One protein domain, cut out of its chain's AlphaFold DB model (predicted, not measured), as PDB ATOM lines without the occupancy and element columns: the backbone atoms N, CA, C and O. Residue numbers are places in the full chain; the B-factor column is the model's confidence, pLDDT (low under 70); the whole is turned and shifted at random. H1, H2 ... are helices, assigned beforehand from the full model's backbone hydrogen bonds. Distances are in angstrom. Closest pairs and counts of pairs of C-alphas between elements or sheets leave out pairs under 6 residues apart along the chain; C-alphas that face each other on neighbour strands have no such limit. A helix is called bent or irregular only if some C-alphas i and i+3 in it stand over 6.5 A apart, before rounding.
ATOM      1  N   ASP A 134      29.765  42.010  42.229       93.75
ATOM      2  CA  ASP A 134      28.502  41.505  41.700       93.75
ATOM      3  C   ASP A 134      28.651  40.949  40.274       93.75
ATOM      4  O   ASP A 134      29.631  41.199  39.565       93.75
ATOM      5  N   ILE A 135      27.646  40.182  39.846       94.56
ATOM      6  CA  ILE A 135      27.652  39.506  38.547       94.56
ATOM      7  C   ILE A 135      27.699  40.470  37.355       94.56
ATOM      8  O   ILE A 135      28.276  40.136  36.319       94.56
ATOM      9  N   TYR A 136      27.141  41.675  37.485       92.44
ATOM     10  CA  TYR A 136      27.112  42.647  36.395       92.44
ATOM     11  C   TYR A 136      28.508  43.205  36.135       92.44
ATOM     12  O   TYR A 136      28.931  43.293  34.982       92.44
ATOM     13  N   ALA A 137      29.252  43.515  37.199       92.50
ATOM     14  CA  ALA A 137      30.651  43.917  37.099       92.50
ATOM     15  C   ALA A 137      31.521  42.802  36.494       92.50
ATOM     16  O   ALA A 137      32.317  43.076  35.596       92.50
ATOM     17  N   ILE A 138      31.320  41.551  36.930       93.94
ATOM     18  CA  ILE A 138      32.055  40.384  36.415       93.94
ATOM     19  C   ILE A 138      31.824  40.214  34.910       93.94
ATOM     20  O   ILE A 138      32.771  40.145  34.128       93.94
ATOM     21  N   VAL A 139      30.562  40.162  34.476       93.06
ATOM     22  CA  VAL A 139      30.234  39.918  33.063       93.06
ATOM     23  C   VAL A 139      30.661  41.088  32.182       93.06
ATOM     24  O   VAL A 139      31.121  40.851  31.064       93.06
ATOM     25  N   LYS A 140      30.582  42.326  32.685       91.31
ATOM     26  CA  LYS A 140      31.073  43.517  31.982       91.31
ATOM     27  C   LYS A 140      32.580  43.469  31.741       91.31
ATOM     28  O   LYS A 140      33.018  43.885  30.676       91.31
ATOM     29  N   ASP A 141      33.367  42.981  32.699       91.50
ATOM     30  CA  ASP A 141      34.820  42.874  32.529       91.50
ATOM     31  C   ASP A 141      35.221  41.673  31.654       91.50
ATOM     32  O   ASP A 141      36.200  41.720  30.903       91.50
ATOM     33  N   LEU A 142      34.469  40.575  31.715       91.31
ATOM     34  CA  LEU A 142      34.735  39.400  30.887       91.31
ATOM     35  C   LEU A 142      34.322  39.596  29.422       91.31
ATOM     36  O   LEU A 142      35.007  39.094  28.528       91.31
ATOM     37  N   SER A 143      33.221  40.306  29.175       87.44
ATOM     38  CA  SER A 143      32.654  40.491  27.836       87.44
ATOM     39  C   SER A 143      33.312  41.647  27.082       87.44
ATOM     40  O   SER A 143      33.670  42.657  27.685       87.44
ATOM     41  N   PRO A 144      33.451  41.558  25.746       81.62
ATOM     42  CA  PRO A 144      33.766  42.737  24.949       81.62
ATOM     43  C   PRO A 144      32.660  43.783  25.112       81.62
ATOM     44  O   PRO A 144      31.484  43.433  25.215       81.62
ATOM     45  N   SER A 145      33.026  45.063  25.050       73.25
ATOM     46  CA  SER A 145      32.101  46.196  25.204       73.25
ATOM     47  C   SER A 145      30.933  46.199  24.214       73.25
ATOM     48  O   SER A 145      29.915  46.827  24.477       73.25
ATOM     49  N   THR A 146      31.068  45.504  23.086       68.81
ATOM     50  CA  THR A 146      30.073  45.445  22.009       68.81
ATOM     51  C   THR A 146      29.022  44.348  22.193       68.81
ATOM     52  O   THR A 146      28.150  44.213  21.340       68.81
ATOM     53  N   ARG A 147      29.117  43.514  23.236       75.81
ATOM     54  CA  ARG A 147      28.182  42.404  23.459       75.81
ATOM     55  C   ARG A 147      27.115  42.793  24.476       75.81
ATOM     56  O   ARG A 147      27.427  43.067  25.633       75.81
ATOM     57  N   GLU A 148      25.855  42.727  24.060       75.94
ATOM     58  CA  GLU A 148      24.727  42.827  24.982       75.94
ATOM     59  C   GLU A 148      24.723  41.632  25.938       75.94
ATOM     60  O   GLU A 148      24.885  40.474  25.540       75.94
ATOM     61  N   SER A 149      24.590  41.922  27.229       81.12
ATOM     62  CA  SER A 149      24.543  40.886  28.253       81.12
ATOM     63  C   SER A 149      23.101  40.449  28.475       81.12
ATOM     64  O   SER A 149      22.267  41.272  28.841       81.12
ATOM     65  N   SER A 150      22.823  39.159  28.280       88.38
ATOM     66  CA  SER A 150      21.527  38.561  28.605       88.38
ATOM     67  C   SER A 150      21.512  37.991  30.026       88.38
ATOM     68  O   SER A 150      22.564  37.757  30.634       88.38
ATOM     69  N   GLU A 151      20.320  37.722  30.559       90.62
ATOM     70  CA  GLU A 151      20.181  37.097  31.876       90.62
ATOM     71  C   GLU A 151      20.795  35.692  31.910       90.62
ATOM     72  O   GLU A 151      21.414  35.311  32.903       90.62
ATOM     73  N   GLU A 152      20.711  34.938  30.813       90.94
ATOM     74  CA  GLU A 152      21.355  33.629  30.681       90.94
ATOM     75  C   GLU A 152      22.880  33.736  30.771       90.94
ATOM     76  O   GLU A 152      23.520  32.877  31.382       90.94
ATOM     77  N   LEU A 153      23.468  34.801  30.210       92.12
ATOM     78  CA  LEU A 153      24.907  35.049  30.307       92.12
ATOM     79  C   LEU A 153      25.314  35.332  31.747       92.12
ATOM     80  O   LEU A 153      26.277  34.738  32.237       92.12
ATOM     81  N   TRP A 154      24.560  36.185  32.441       94.56
ATOM     82  CA  TRP A 154      24.771  36.429  33.865       94.56
ATOM     83  C   TRP A 154      24.623  35.149  34.679       94.56
ATOM     84  O   TRP A 154      25.463  34.869  35.526       94.56
ATOM     85  N   ALA A 155      23.603  34.341  34.403       95.00
ATOM     86  CA  ALA A 155      23.360  33.098  35.118       95.00
ATOM     87  C   ALA A 155      24.499  32.092  34.946       95.00
ATOM     88  O   ALA A 155      24.976  31.507  35.923       95.00
ATOM     89  N   ARG A 156      24.988  31.923  33.713       94.56
ATOM     90  CA  ARG A 156      26.100  31.018  33.425       94.56
ATOM     91  C   ARG A 156      27.391  31.487  34.094       94.56
ATOM     92  O   ARG A 156      28.083  30.678  34.704       94.56
ATOM     93  N   TRP A 157      27.699  32.781  34.047       95.56
ATOM     94  CA  TRP A 157      28.909  33.315  34.682       95.56
ATOM     95  C   TRP A 157      28.819  33.419  36.203       95.56
ATOM     96  O   TRP A 157      29.841  33.276  36.872       95.56
ATOM     97  N   ALA A 158      27.618  33.570  36.762       96.50
ATOM     98  CA  ALA A 158      27.386  33.440  38.195       96.50
ATOM     99  C   ALA A 158      27.735  32.027  38.667       96.50
ATOM    100  O   ALA A 158      28.458  31.873  39.649       96.50
ATOM    101  N   TRP A 159      27.293  31.007  37.924       96.94
ATOM    102  CA  TRP A 159      27.663  29.618  38.185       96.94
ATOM    103  C   TRP A 159      29.172  29.394  38.090       96.94
ATOM    104  O   TRP A 159      29.751  28.869  39.034       96.94
ATOM    105  N   VAL A 160      29.832  29.858  37.023       96.75
ATOM    106  CA  VAL A 160      31.297  29.725  36.888       96.75
ATOM    107  C   VAL A 160      32.037  30.405  38.045       96.75
ATOM    108  O   VAL A 160      33.000  29.848  38.565       96.75
ATOM    109  N   HIS A 161      31.603  31.596  38.467       96.38
ATOM    110  CA  HIS A 161      32.242  32.325  39.564       96.38
ATOM    111  C   HIS A 161      32.054  31.631  40.921       96.38
ATOM    112  O   HIS A 161      33.012  31.542  41.684       96.38
ATOM    113  N   LEU A 162      30.858  31.103  41.206       96.19
ATOM    114  CA  LEU A 162      30.612  30.296  42.407       96.19
ATOM    115  C   LEU A 162      31.450  29.012  42.389       96.19
ATOM    116  O   LEU A 162      32.169  28.745  43.342       96.19
ATOM    117  N   MET A 163      31.474  28.297  41.262       96.00
ATOM    118  CA  MET A 163      32.311  27.105  41.079       96.00
ATOM    119  C   MET A 163      33.803  27.408  41.267       96.00
ATOM    120  O   MET A 163      34.541  26.597  41.818       96.00
ATOM    121  N   TYR A 164      34.270  28.582  40.834       95.81
ATOM    122  CA  TYR A 164      35.643  29.021  41.078       95.81
ATOM    123  C   TYR A 164      35.912  29.289  42.568       95.81
ATOM    124  O   TYR A 164      36.978  28.926  43.075       95.81
ATOM    125  N   ALA A 165      34.951  29.885  43.280       93.69
ATOM    126  CA  ALA A 165      35.044  30.092  44.722       93.69
ATOM    127  C   ALA A 165      35.123  28.756  45.478       93.69
ATOM    128  O   ALA A 165      36.026  28.586  46.294       93.69
ATOM    129  N   ASP A 166      34.259  27.796  45.149       93.25
ATOM    130  CA  ASP A 166      34.247  26.460  45.760       93.25
ATOM    131  C   ASP A 166      35.551  25.704  45.450       93.25
ATOM    132  O   ASP A 166      36.186  25.116  46.330       93.25
ATOM    133  N   PHE A 167      36.023  25.775  44.200       93.38
ATOM    134  CA  PHE A 167      37.263  25.118  43.785       93.38
ATOM    135  C   PHE A 167      38.480  25.627  44.568       93.38
ATOM    136  O   PHE A 167      39.304  24.842  45.040       93.38
ATOM    137  N   THR A 168      38.597  26.947  44.713       90.38
ATOM    138  CA  THR A 168      39.742  27.577  45.386       90.38
ATOM    139  C   THR A 168      39.680  27.462  46.906       90.38
ATOM    140  O   THR A 168      40.716  27.256  47.541       90.38
ATOM    141  N   ASN A 169      38.489  27.566  47.500       86.75
ATOM    142  CA  ASN A 169      38.342  27.544  48.951       86.75
ATOM    143  C   ASN A 169      38.302  26.139  49.532       86.75
ATOM    144  O   ASN A 169      38.929  25.931  50.571       86.75
ATOM    145  N   ASP A 170      37.633  25.205  48.859       85.12
ATOM    146  CA  ASP A 170      37.280  23.920  49.456       85.12
ATOM    147  C   ASP A 170      38.003  22.768  48.758       85.12
ATOM    148  O   ASP A 170      38.647  21.955  49.417       85.12
ATOM    149  N   ILE A 171      37.994  22.724  47.422       86.31
ATOM    150  CA  ILE A 171      38.549  21.582  46.675       86.31
ATOM    151  C   ILE A 171      40.079  21.532  46.743       86.31
ATOM    152  O   ILE A 171      40.647  20.488  47.074       86.31
ATOM    153  N   ILE A 172      40.770  22.640  46.458       86.94
ATOM    154  CA  ILE A 172      42.241  22.667  46.529       86.94
ATOM    155  C   ILE A 172      42.708  22.358  47.957       86.94
ATOM    156  O   ILE A 172      43.602  21.532  48.137       86.94
ATOM    157  N   LYS A 173      42.067  22.951  48.974       82.12
ATOM    158  CA  LYS A 173      42.459  22.762  50.380       82.12
ATOM    159  C   LYS A 173      42.183  21.345  50.884       82.12
ATOM    160  O   LYS A 173      43.051  20.759  51.522       82.12
ATOM    161  N   ALA A 174      41.017  20.777  50.574       83.06
ATOM    162  CA  ALA A 174      40.647  19.434  51.024       83.06
ATOM    163  C   ALA A 174      41.428  18.323  50.306       83.06
ATOM    164  O   ALA A 174      41.613  17.239  50.849       83.06
ATOM    165  N   SER A 175      41.892  18.574  49.079       79.88
ATOM    166  CA  SER A 175      42.511  17.542  48.244       79.88
ATOM    167  C   SER A 175      44.004  17.306  48.502       79.88
ATOM    168  O   SER A 175      44.597  16.454  47.835       79.88
ATOM    169  N   GLY A 176      44.620  18.050  49.430       67.69
ATOM    170  CA  GLY A 176      45.968  17.818  49.975       67.69
ATOM    171  C   GLY A 176      47.152  17.901  48.999       67.69
ATOM    172  O   GLY A 176      48.288  17.847  49.457       67.69
ATOM    173  N   SER A 177      46.907  17.972  47.682       73.06
ATOM    174  CA  SER A 177      47.848  18.164  46.551       73.06
ATOM    175  C   SER A 177      47.292  17.653  45.207       73.06
ATOM    176  O   SER A 177      47.901  17.896  44.167       73.06
ATOM    177  N   LYS A 178      46.139  16.960  45.184       83.19
ATOM    178  CA  LYS A 178      45.571  16.386  43.946       83.19
ATOM    179  C   LYS A 178      45.136  17.442  42.925       83.19
ATOM    180  O   LYS A 178      45.204  17.182  41.726       83.19
ATOM    181  N   PHE A 179      44.675  18.604  43.385       86.56
ATOM    182  CA  PHE A 179      44.257  19.698  42.515       86.56
ATOM    183  C   PHE A 179      45.123  20.934  42.712       86.56
ATOM    184  O   PHE A 179      45.448  21.323  43.833       86.56
ATOM    185  N   SER A 180      45.432  21.590  41.598       88.88
ATOM    186  CA  SER A 180      46.051  22.908  41.568       88.88
ATOM    187  C   SER A 180      45.136  23.919  40.879       88.88
ATOM    188  O   SER A 180      44.209  23.567  40.146       88.88
ATOM    189  N   GLU A 181      45.441  25.211  41.006       87.06
ATOM    190  CA  GLU A 181      44.710  26.253  40.277       87.06
ATOM    191  C   GLU A 181      44.729  26.081  38.747       87.06
ATOM    192  O   GLU A 181      43.913  26.686  38.041       87.06
ATOM    193  N   LYS A 182      45.696  25.333  38.197       89.06
ATOM    194  CA  LYS A 182      45.801  25.074  36.751       89.06
ATOM    195  C   LYS A 182      44.714  24.111  36.266       89.06
ATOM    196  O   LYS A 182      44.371  24.128  35.081       89.06
ATOM    197  N   ASP A 183      44.143  23.336  37.180       93.00
ATOM    198  CA  ASP A 183      43.179  22.279  36.884       93.00
ATOM    199  C   ASP A 183      41.736  22.777  36.871       93.00
ATOM    200  O   ASP A 183      40.858  22.060  36.402       93.00
ATOM    201  N   PHE A 184      41.500  24.028  37.283       95.38
ATOM    202  CA  PHE A 184      40.165  24.620  37.391       95.38
ATOM    203  C   PHE A 184      39.291  24.377  36.154       95.38
ATOM    204  O   PHE A 184      38.195  23.852  36.279       95.38
ATOM    205  N   TRP A 185      39.774  24.703  34.950       95.81
ATOM    206  CA  TRP A 185      38.974  24.537  33.728       95.81
ATOM    207  C   TRP A 185      38.664  23.074  33.405       95.81
ATOM    208  O   TRP A 185      37.613  22.789  32.850       95.81
ATOM    209  N   LEU A 186      39.571  22.151  33.743       94.81
ATOM    210  CA  LEU A 186      39.330  20.722  33.545       94.81
ATOM    211  C   LEU A 186      38.288  20.204  34.542       94.81
ATOM    212  O   LEU A 186      37.396  19.449  34.173       94.81
ATOM    213  N   TRP A 187      38.397  20.633  35.799       95.00
ATOM    214  CA  TRP A 187      37.435  20.302  36.842       95.00
ATOM    215  C   TRP A 187      36.047  20.891  36.539       95.00
ATOM    216  O   TRP A 187      35.049  20.183  36.645       95.00
ATOM    217  N   LEU A 188      35.981  22.142  36.074       95.62
ATOM    218  CA  LEU A 188      34.736  22.805  35.680       95.62
ATOM    219  C   LEU A 188      34.039  22.071  34.525       95.62
ATOM    220  O   LEU A 188      32.818  21.927  34.545       95.62
ATOM    221  N   ASP A 189      34.802  21.572  33.547       95.44
ATOM    222  CA  ASP A 189      34.260  20.755  32.458       95.44
ATOM    223  C   ASP A 189      33.628  19.464  32.979       95.44
ATOM    224  O   ASP A 189      32.536  19.106  32.543       95.44
ATOM    225  N   ALA A 190      34.267  18.798  33.945       93.56
ATOM    226  CA  ALA A 190      33.705  17.605  34.571       93.56
ATOM    227  C   ALA A 190      32.387  17.916  35.302       93.56
ATOM    228  O   ALA A 190      31.416  17.180  35.148       93.56
ATOM    229  N   GLN A 191      32.315  19.041  36.023       93.62
ATOM    230  CA  GLN A 191      31.079  19.488  36.683       93.62
ATOM    231  C   GLN A 191      29.963  19.810  35.678       93.62
ATOM    232  O   GLN A 191      28.794  19.487  35.903       93.62
ATOM    233  N   LEU A 192      30.313  20.422  34.545       91.56
ATOM    234  CA  LEU A 192      29.360  20.723  33.480       91.56
ATOM    235  C   LEU A 192      28.832  19.437  32.826       91.56
ATOM    236  O   LEU A 192      27.626  19.305  32.621       91.56
ATOM    237  N   GLN A 193      29.713  18.471  32.555       90.88
ATOM    238  CA  GLN A 193      29.346  17.159  32.018       90.88
ATOM    239  C   GLN A 193      28.464  16.366  32.985       90.88
ATOM    240  O   GLN A 193      27.481  15.773  32.551       90.88
ATOM    241  N   GLU A 194      28.760  16.396  34.283       90.88
ATOM    242  CA  GLU A 194      27.929  15.769  35.313       90.88
ATOM    243  C   GLU A 194      26.524  16.389  35.345       90.88
ATOM    244  O   GLU A 194      25.521  15.672  35.365       90.88
ATOM    245  N   CYS A 195      26.429  17.720  35.248       86.81
ATOM    246  CA  CYS A 195      25.146  18.413  35.127       86.81
ATOM    247  C   CYS A 195      24.377  17.984  33.870       86.81
ATOM    248  O   CYS A 195      23.171  17.750  33.951       86.81
ATOM    249  N   CYS A 196      25.049  17.857  32.721       85.62
ATOM    250  CA  CYS A 196      24.434  17.361  31.488       85.62
ATOM    251  C   CYS A 196      23.949  15.911  31.642       85.62
ATOM    252  O   CYS A 196      22.806  15.600  31.309       85.62
ATOM    253  N   ALA A 197      24.788  15.029  32.191       88.06
ATOM    254  CA  ALA A 197      24.479  13.616  32.389       88.06
ATOM    255  C   ALA A 197      23.296  13.408  33.344       88.06
ATOM    256  O   ALA A 197      22.460  12.541  33.113       88.06
ATOM    257  N   LYS A 198      23.163  14.249  34.374       88.12
ATOM    258  CA  LYS A 198      22.040  14.198  35.321       88.12
ATOM    259  C   LYS A 198      20.672  14.374  34.657       88.12
ATOM    260  O   LYS A 198      19.676  13.869  35.171       88.12
ATOM    261  N   TYR A 199      20.610  15.104  33.545       85.38
ATOM    262  CA  TYR A 199      19.362  15.399  32.839       85.38
ATOM    263  C   TYR A 199      19.235  14.673  31.493       85.38
ATOM    264  O   TYR A 199      18.197  14.792  30.849       85.38
ATOM    265  N   SER A 200      20.232  13.876  31.089       83.19
ATOM    266  CA  SER A 200      20.263  13.192  29.785       83.19
ATOM    267  C   SER A 200      19.148  12.159  29.597       83.19
ATOM    268  O   SER A 200      18.779  11.851  28.469       83.19
ATOM    269  N   GLN A 201      18.578  11.651  30.692       83.00
ATOM    270  CA  GLN A 201      17.476  10.683  30.670       83.00
ATOM    271  C   GLN A 201      16.103  11.326  30.393       83.00
ATOM    272  O   GLN A 201      15.107  10.619  30.237       83.00
ATOM    273  N   ILE A 202      16.015  12.660  30.346       84.94
ATOM    274  CA  ILE A 202      14.769  13.367  30.036       84.94
ATOM    275  C   ILE A 202      14.569  13.361  28.515       84.94
ATOM    276  O   ILE A 202      15.246  14.095  27.802       84.94
ATOM    277  N   LEU A 203      13.602  12.570  28.038       81.44
ATOM    278  CA  LEU A 203      13.277  12.417  26.608       81.44
ATOM    279  C   LEU A 203      12.803  13.716  25.932       81.44
ATOM    280  O   LEU A 203      12.994  13.907  24.738       81.44
ATOM    281  N   ASP A 204      12.163  14.607  26.689       88.12
ATOM    282  CA  ASP A 204      11.699  15.903  26.194       88.12
ATOM    283  C   ASP A 204      12.854  16.916  26.228       88.12
ATOM    284  O   ASP A 204      13.241  17.401  27.296       88.12
ATOM    285  N   GLU A 205      13.397  17.242  25.053       83.75
ATOM    286  CA  GLU A 205      14.539  18.151  24.895       83.75
ATOM    287  C   GLU A 205      14.300  19.535  25.513       83.75
ATOM    288  O   GLU A 205      15.214  20.125  26.099       83.75
ATOM    289  N   ASN A 206      13.069  20.051  25.440       85.62
ATOM    290  CA  ASN A 206      12.729  21.358  25.999       85.62
ATOM    291  C   ASN A 206      12.738  21.310  27.527       85.62
ATOM    292  O   ASN A 206      13.291  22.202  28.178       85.62
ATOM    293  N   LYS A 207      12.189  20.242  28.117       85.56
ATOM    294  CA  LYS A 207      12.253  20.027  29.572       85.56
ATOM    295  C   LYS A 207      13.678  19.771  30.047       85.56
ATOM    296  O   LYS A 207      14.062  20.313  31.084       85.56
ATOM    297  N   CYS A 208      14.462  18.995  29.299       84.56
ATOM    298  CA  CYS A 208      15.874  18.753  29.586       84.56
ATOM    299  C   CYS A 208      16.648  20.078  29.634       84.56
ATOM    300  O   CYS A 208      17.248  20.423  30.657       84.56
ATOM    301  N   ARG A 209      16.518  20.894  28.581       83.56
ATOM    302  CA  ARG A 209      17.147  22.217  28.484       83.56
ATOM    303  C   ARG A 209      16.697  23.157  29.600       83.56
ATOM    304  O   ARG A 209      17.527  23.831  30.203       83.56
ATOM    305  N   ALA A 210      15.405  23.180  29.928       85.69
ATOM    306  CA  ALA A 210      14.880  24.003  31.016       85.69
ATOM    307  C   ALA A 210      15.444  23.592  32.388       85.69
ATOM    308  O   ALA A 210      15.796  24.455  33.194       85.69
ATOM    309  N   LYS A 211      15.567  22.285  32.662       86.56
ATOM    310  CA  LYS A 211      16.149  21.767  33.912       86.56
ATOM    311  C   LYS A 211      17.638  22.077  34.018       86.56
ATOM    312  O   LYS A 211      18.067  22.548  35.074       86.56
ATOM    313  N   PHE A 212      18.382  21.884  32.930       86.81
ATOM    314  CA  PHE A 212      19.796  22.236  32.838       86.81
ATOM    315  C   PHE A 212      20.011  23.739  33.061       86.81
ATOM    316  O   PHE A 212      20.731  24.132  33.978       86.81
ATOM    317  N   ASN A 213      19.271  24.593  32.346       88.25
ATOM    318  CA  ASN A 213      19.319  26.048  32.531       88.25
ATOM    319  C   ASN A 213      18.883  26.483  33.941       88.25
ATOM    320  O   ASN A 213      19.346  27.500  34.459       88.25
ATOM    321  N   GLY A 214      18.024  25.699  34.596       90.31
ATOM    322  CA  GLY A 214      17.631  25.907  35.985       90.31
ATOM    323  C   GLY A 214      18.802  25.855  36.974       90.31
ATOM    324  O   GLY A 214      18.733  26.518  38.008       90.31
ATOM    325  N   VAL A 215      19.882  25.121  36.669       93.12
ATOM    326  CA  VAL A 215      21.120  25.122  37.475       93.12
ATOM    327  C   VAL A 215      21.739  26.517  37.484       93.12
ATOM    328  O   VAL A 215      21.982  27.077  38.553       93.12
ATOM    329  N   PHE A 216      21.906  27.115  36.305       94.88
ATOM    330  CA  PHE A 216      22.482  28.451  36.165       94.88
ATOM    331  C   PHE A 216      21.586  29.528  36.778       94.88
ATOM    332  O   PHE A 216      22.080  30.429  37.449       94.88
ATOM    333  N   LYS A 217      20.259  29.420  36.627       94.75
ATOM    334  CA  LYS A 217      19.322  30.362  37.261       94.75
ATOM    335  C   LYS A 217      19.422  30.339  38.788       94.75
ATOM    336  O   LYS A 217      19.463  31.396  39.409       94.75
ATOM    337  N   ARG A 218      19.518  29.151  39.403       95.56
ATOM    338  CA  ARG A 218      19.736  29.037  40.858       95.56
ATOM    339  C   ARG A 218      21.068  29.652  41.277       95.56
ATOM    340  O   ARG A 218      21.106  30.384  42.262       95.56
ATOM    341  N   ALA A 219      22.123  29.411  40.501       96.00
ATOM    342  CA  ALA A 219      23.424  30.017  40.738       96.00
ATOM    343  C   ALA A 219      23.377  31.551  40.643       96.00
ATOM    344  O   ALA A 219      23.999  32.225  41.456       96.00
ATOM    345  N   LEU A 220      22.595  32.120  39.716       96.12
ATOM    346  CA  LEU A 220      22.389  33.568  39.638       96.12
ATOM    347  C   LEU A 220      21.751  34.123  40.911       96.12
ATOM    348  O   LEU A 220      22.219  35.128  41.443       96.12
ATOM    349  N   THR A 221      20.694  33.475  41.402       95.44
ATOM    350  CA  THR A 221      20.019  33.878  42.641       95.44
ATOM    351  C   THR A 221      20.973  33.809  43.833       95.44
ATOM    352  O   THR A 221      21.079  34.781  44.578       95.44
ATOM    353  N   GLN A 222      21.714  32.706  43.968       95.81
ATOM    354  CA  GLN A 222      22.716  32.532  45.023       95.81
ATOM    355  C   GLN A 222      23.837  33.575  44.925       95.81
ATOM    356  O   GLN A 222      24.278  34.125  45.934       95.81
ATOM    357  N   HIS A 223      24.309  33.871  43.714       95.81
ATOM    358  CA  HIS A 223      25.346  34.876  43.502       95.81
ATOM    359  C   HIS A 223      24.851  36.262  43.913       95.81
ATOM    360  O   HIS A 223      25.509  36.912  44.717       95.81
ATOM    361  N   LYS A 224      23.646  36.665  43.487       93.75
ATOM    362  CA  LYS A 224      23.033  37.946  43.874       93.75
ATOM    363  C   LYS A 224      22.840  38.090  45.388       93.75
ATOM    364  O   LYS A 224      22.976  39.199  45.893       93.75
ATOM    365  N   SER A 225      22.544  37.006  46.113       92.12
ATOM    366  CA  SER A 225      22.454  37.049  47.581       92.12
ATOM    367  C   SER A 225      23.818  37.102  48.271       92.12
ATOM    368  O   SER A 225      23.928  37.657  49.358       92.12
ATOM    369  N   THR A 226      24.856  36.529  47.657       90.81
ATOM    370  CA  THR A 226      26.202  36.434  48.250       90.81
ATOM    371  C   THR A 226      27.056  37.670  47.949       90.81
ATOM    372  O   THR A 226      27.799  38.151  48.802       90.81
ATOM    373  N   PHE A 227      26.935  38.203  46.733       89.00
ATOM    374  CA  PHE A 227      27.713  39.312  46.194       89.00
ATOM    375  C   PHE A 227      26.769  40.457  45.821       89.00
ATOM    376  O   PHE A 227      26.312  40.580  44.681       89.00
ATOM    377  N   LEU A 228      26.443  41.287  46.812       81.06
ATOM    378  CA  LEU A 228      25.513  42.397  46.631       81.06
ATOM    379  C   LEU A 228      26.082  43.455  45.664       81.06
ATOM    380  O   LEU A 228      27.263  43.805  45.770       81.06
ATOM    381  N   PRO A 229      25.254  44.023  44.764       73.31
ATOM    382  CA  PRO A 229      25.677  45.107  43.888       73.31
ATOM    383  C   PRO A 229      26.129  46.317  44.700       73.31
ATOM    384  O   PRO A 229      25.351  46.882  45.470       73.31
ATOM    385  N   LYS A 230      27.373  46.758  44.492       68.44
ATOM    386  CA  LYS A 230      27.859  48.025  45.072       68.44
ATOM    387  C   LYS A 230      27.222  49.238  44.383       68.44
ATOM    388  O   LYS A 230      27.138  50.307  44.976       68.44
TER     389      LYS A 230
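AT A GLANCE: This is residues 134 to 230 of the 236 residues of an uncharacterized protein of Fibularhizoctonia sp. CBS 109695 (UniProt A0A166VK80). Three long helices, H2, H3 and H4, make a triangle, each touching the other two, and the short helix H1 packs across the early part of H2, near the corner where H2 and H4 cross. At another corner, residues 173 to 178, where H2 ends and the link to H3 begins, stick out. The printed part has 97 residues with four named helices, in the order H1, H2, H3, H4, and no named strand; the class is all helix. It is only just compact, close to loose, with a radius of gyration of the C-alphas of 14.9 A, and it spans 41 by 39 by 26 A.

IN THESE COORDINATES: H2, the longest helix, holds residues 151 to 174 and is 33.1 A from first to last C-alpha; C-alpha 151 is at (20.181, 37.097, 31.876). It has a kink of 36 degrees near residue 167 and is only just irregular, with C-alphas 169 and 172 6.7 A apart. H3, residues 181 to 199, is 28.6 A long and irregular: C-alphas 182 and 185 are 7.5 A apart. H4, residues 205 to 226, is 31.9 A long and ends with C-alpha 226 at (26.202, 36.434, 48.250). H1, residues 135 to 142, is 10.4 A long and begins with C-alpha 135 at (27.652, 39.506, 38.547).

HOW THE PARTS SIT: H2 is the hub and touches the three other helices. Residues 152 to 162 of H2 touch residues 215 to 223 of H4, with 23 pairs of C-alphas within 8 A; the closest C-alphas, of Ala 155 and Leu 220, are 4.6 A apart. These two helices run the same way at a steep tilt of 67 degrees, only just short of about perpendicular. H3 touches H2 with residues 181 to 188 alone, the closest C-alphas being those of Phe 167 and Phe 184, 7.0 A apart; they run opposite ways at a steep tilt of 59 degrees. Residues 195 to 199 of H3 touch residues 208 to 212 of H4, closest at the C-alphas of Tyr 199 and Cys 208, 5.8 A apart, opposite ways at a steep tilt of 46 degrees. H1 touches residues 153 to 158 of H2, about perpendicular at 88 degrees; the closest C-alphas are those of Ile 135 and Ala 158, 6.1 A apart. H1 is close to H4 but not clearly touching, and H1 and H3 are apart. Every O i to N i+4 pair is within hydrogen-bond range in H1, against 18 of 20 in H2, 12 of 15 in H3 and 16 of 18 in H4.

THE WHOLE: The C-alphas farthest apart, of Leu 203 and Lys 230, are 42.7 A apart, while those of Asp 134 and Lys 230, first and last printed, are 7.4 A apart. The printed part has no cut. The link from H3 to H4 is tight, and those from H1 to H2 and from H2 to H3 are short. The mean pLDDT of the printed part is 88.8, and residues 146, 176 and 230 are under 70.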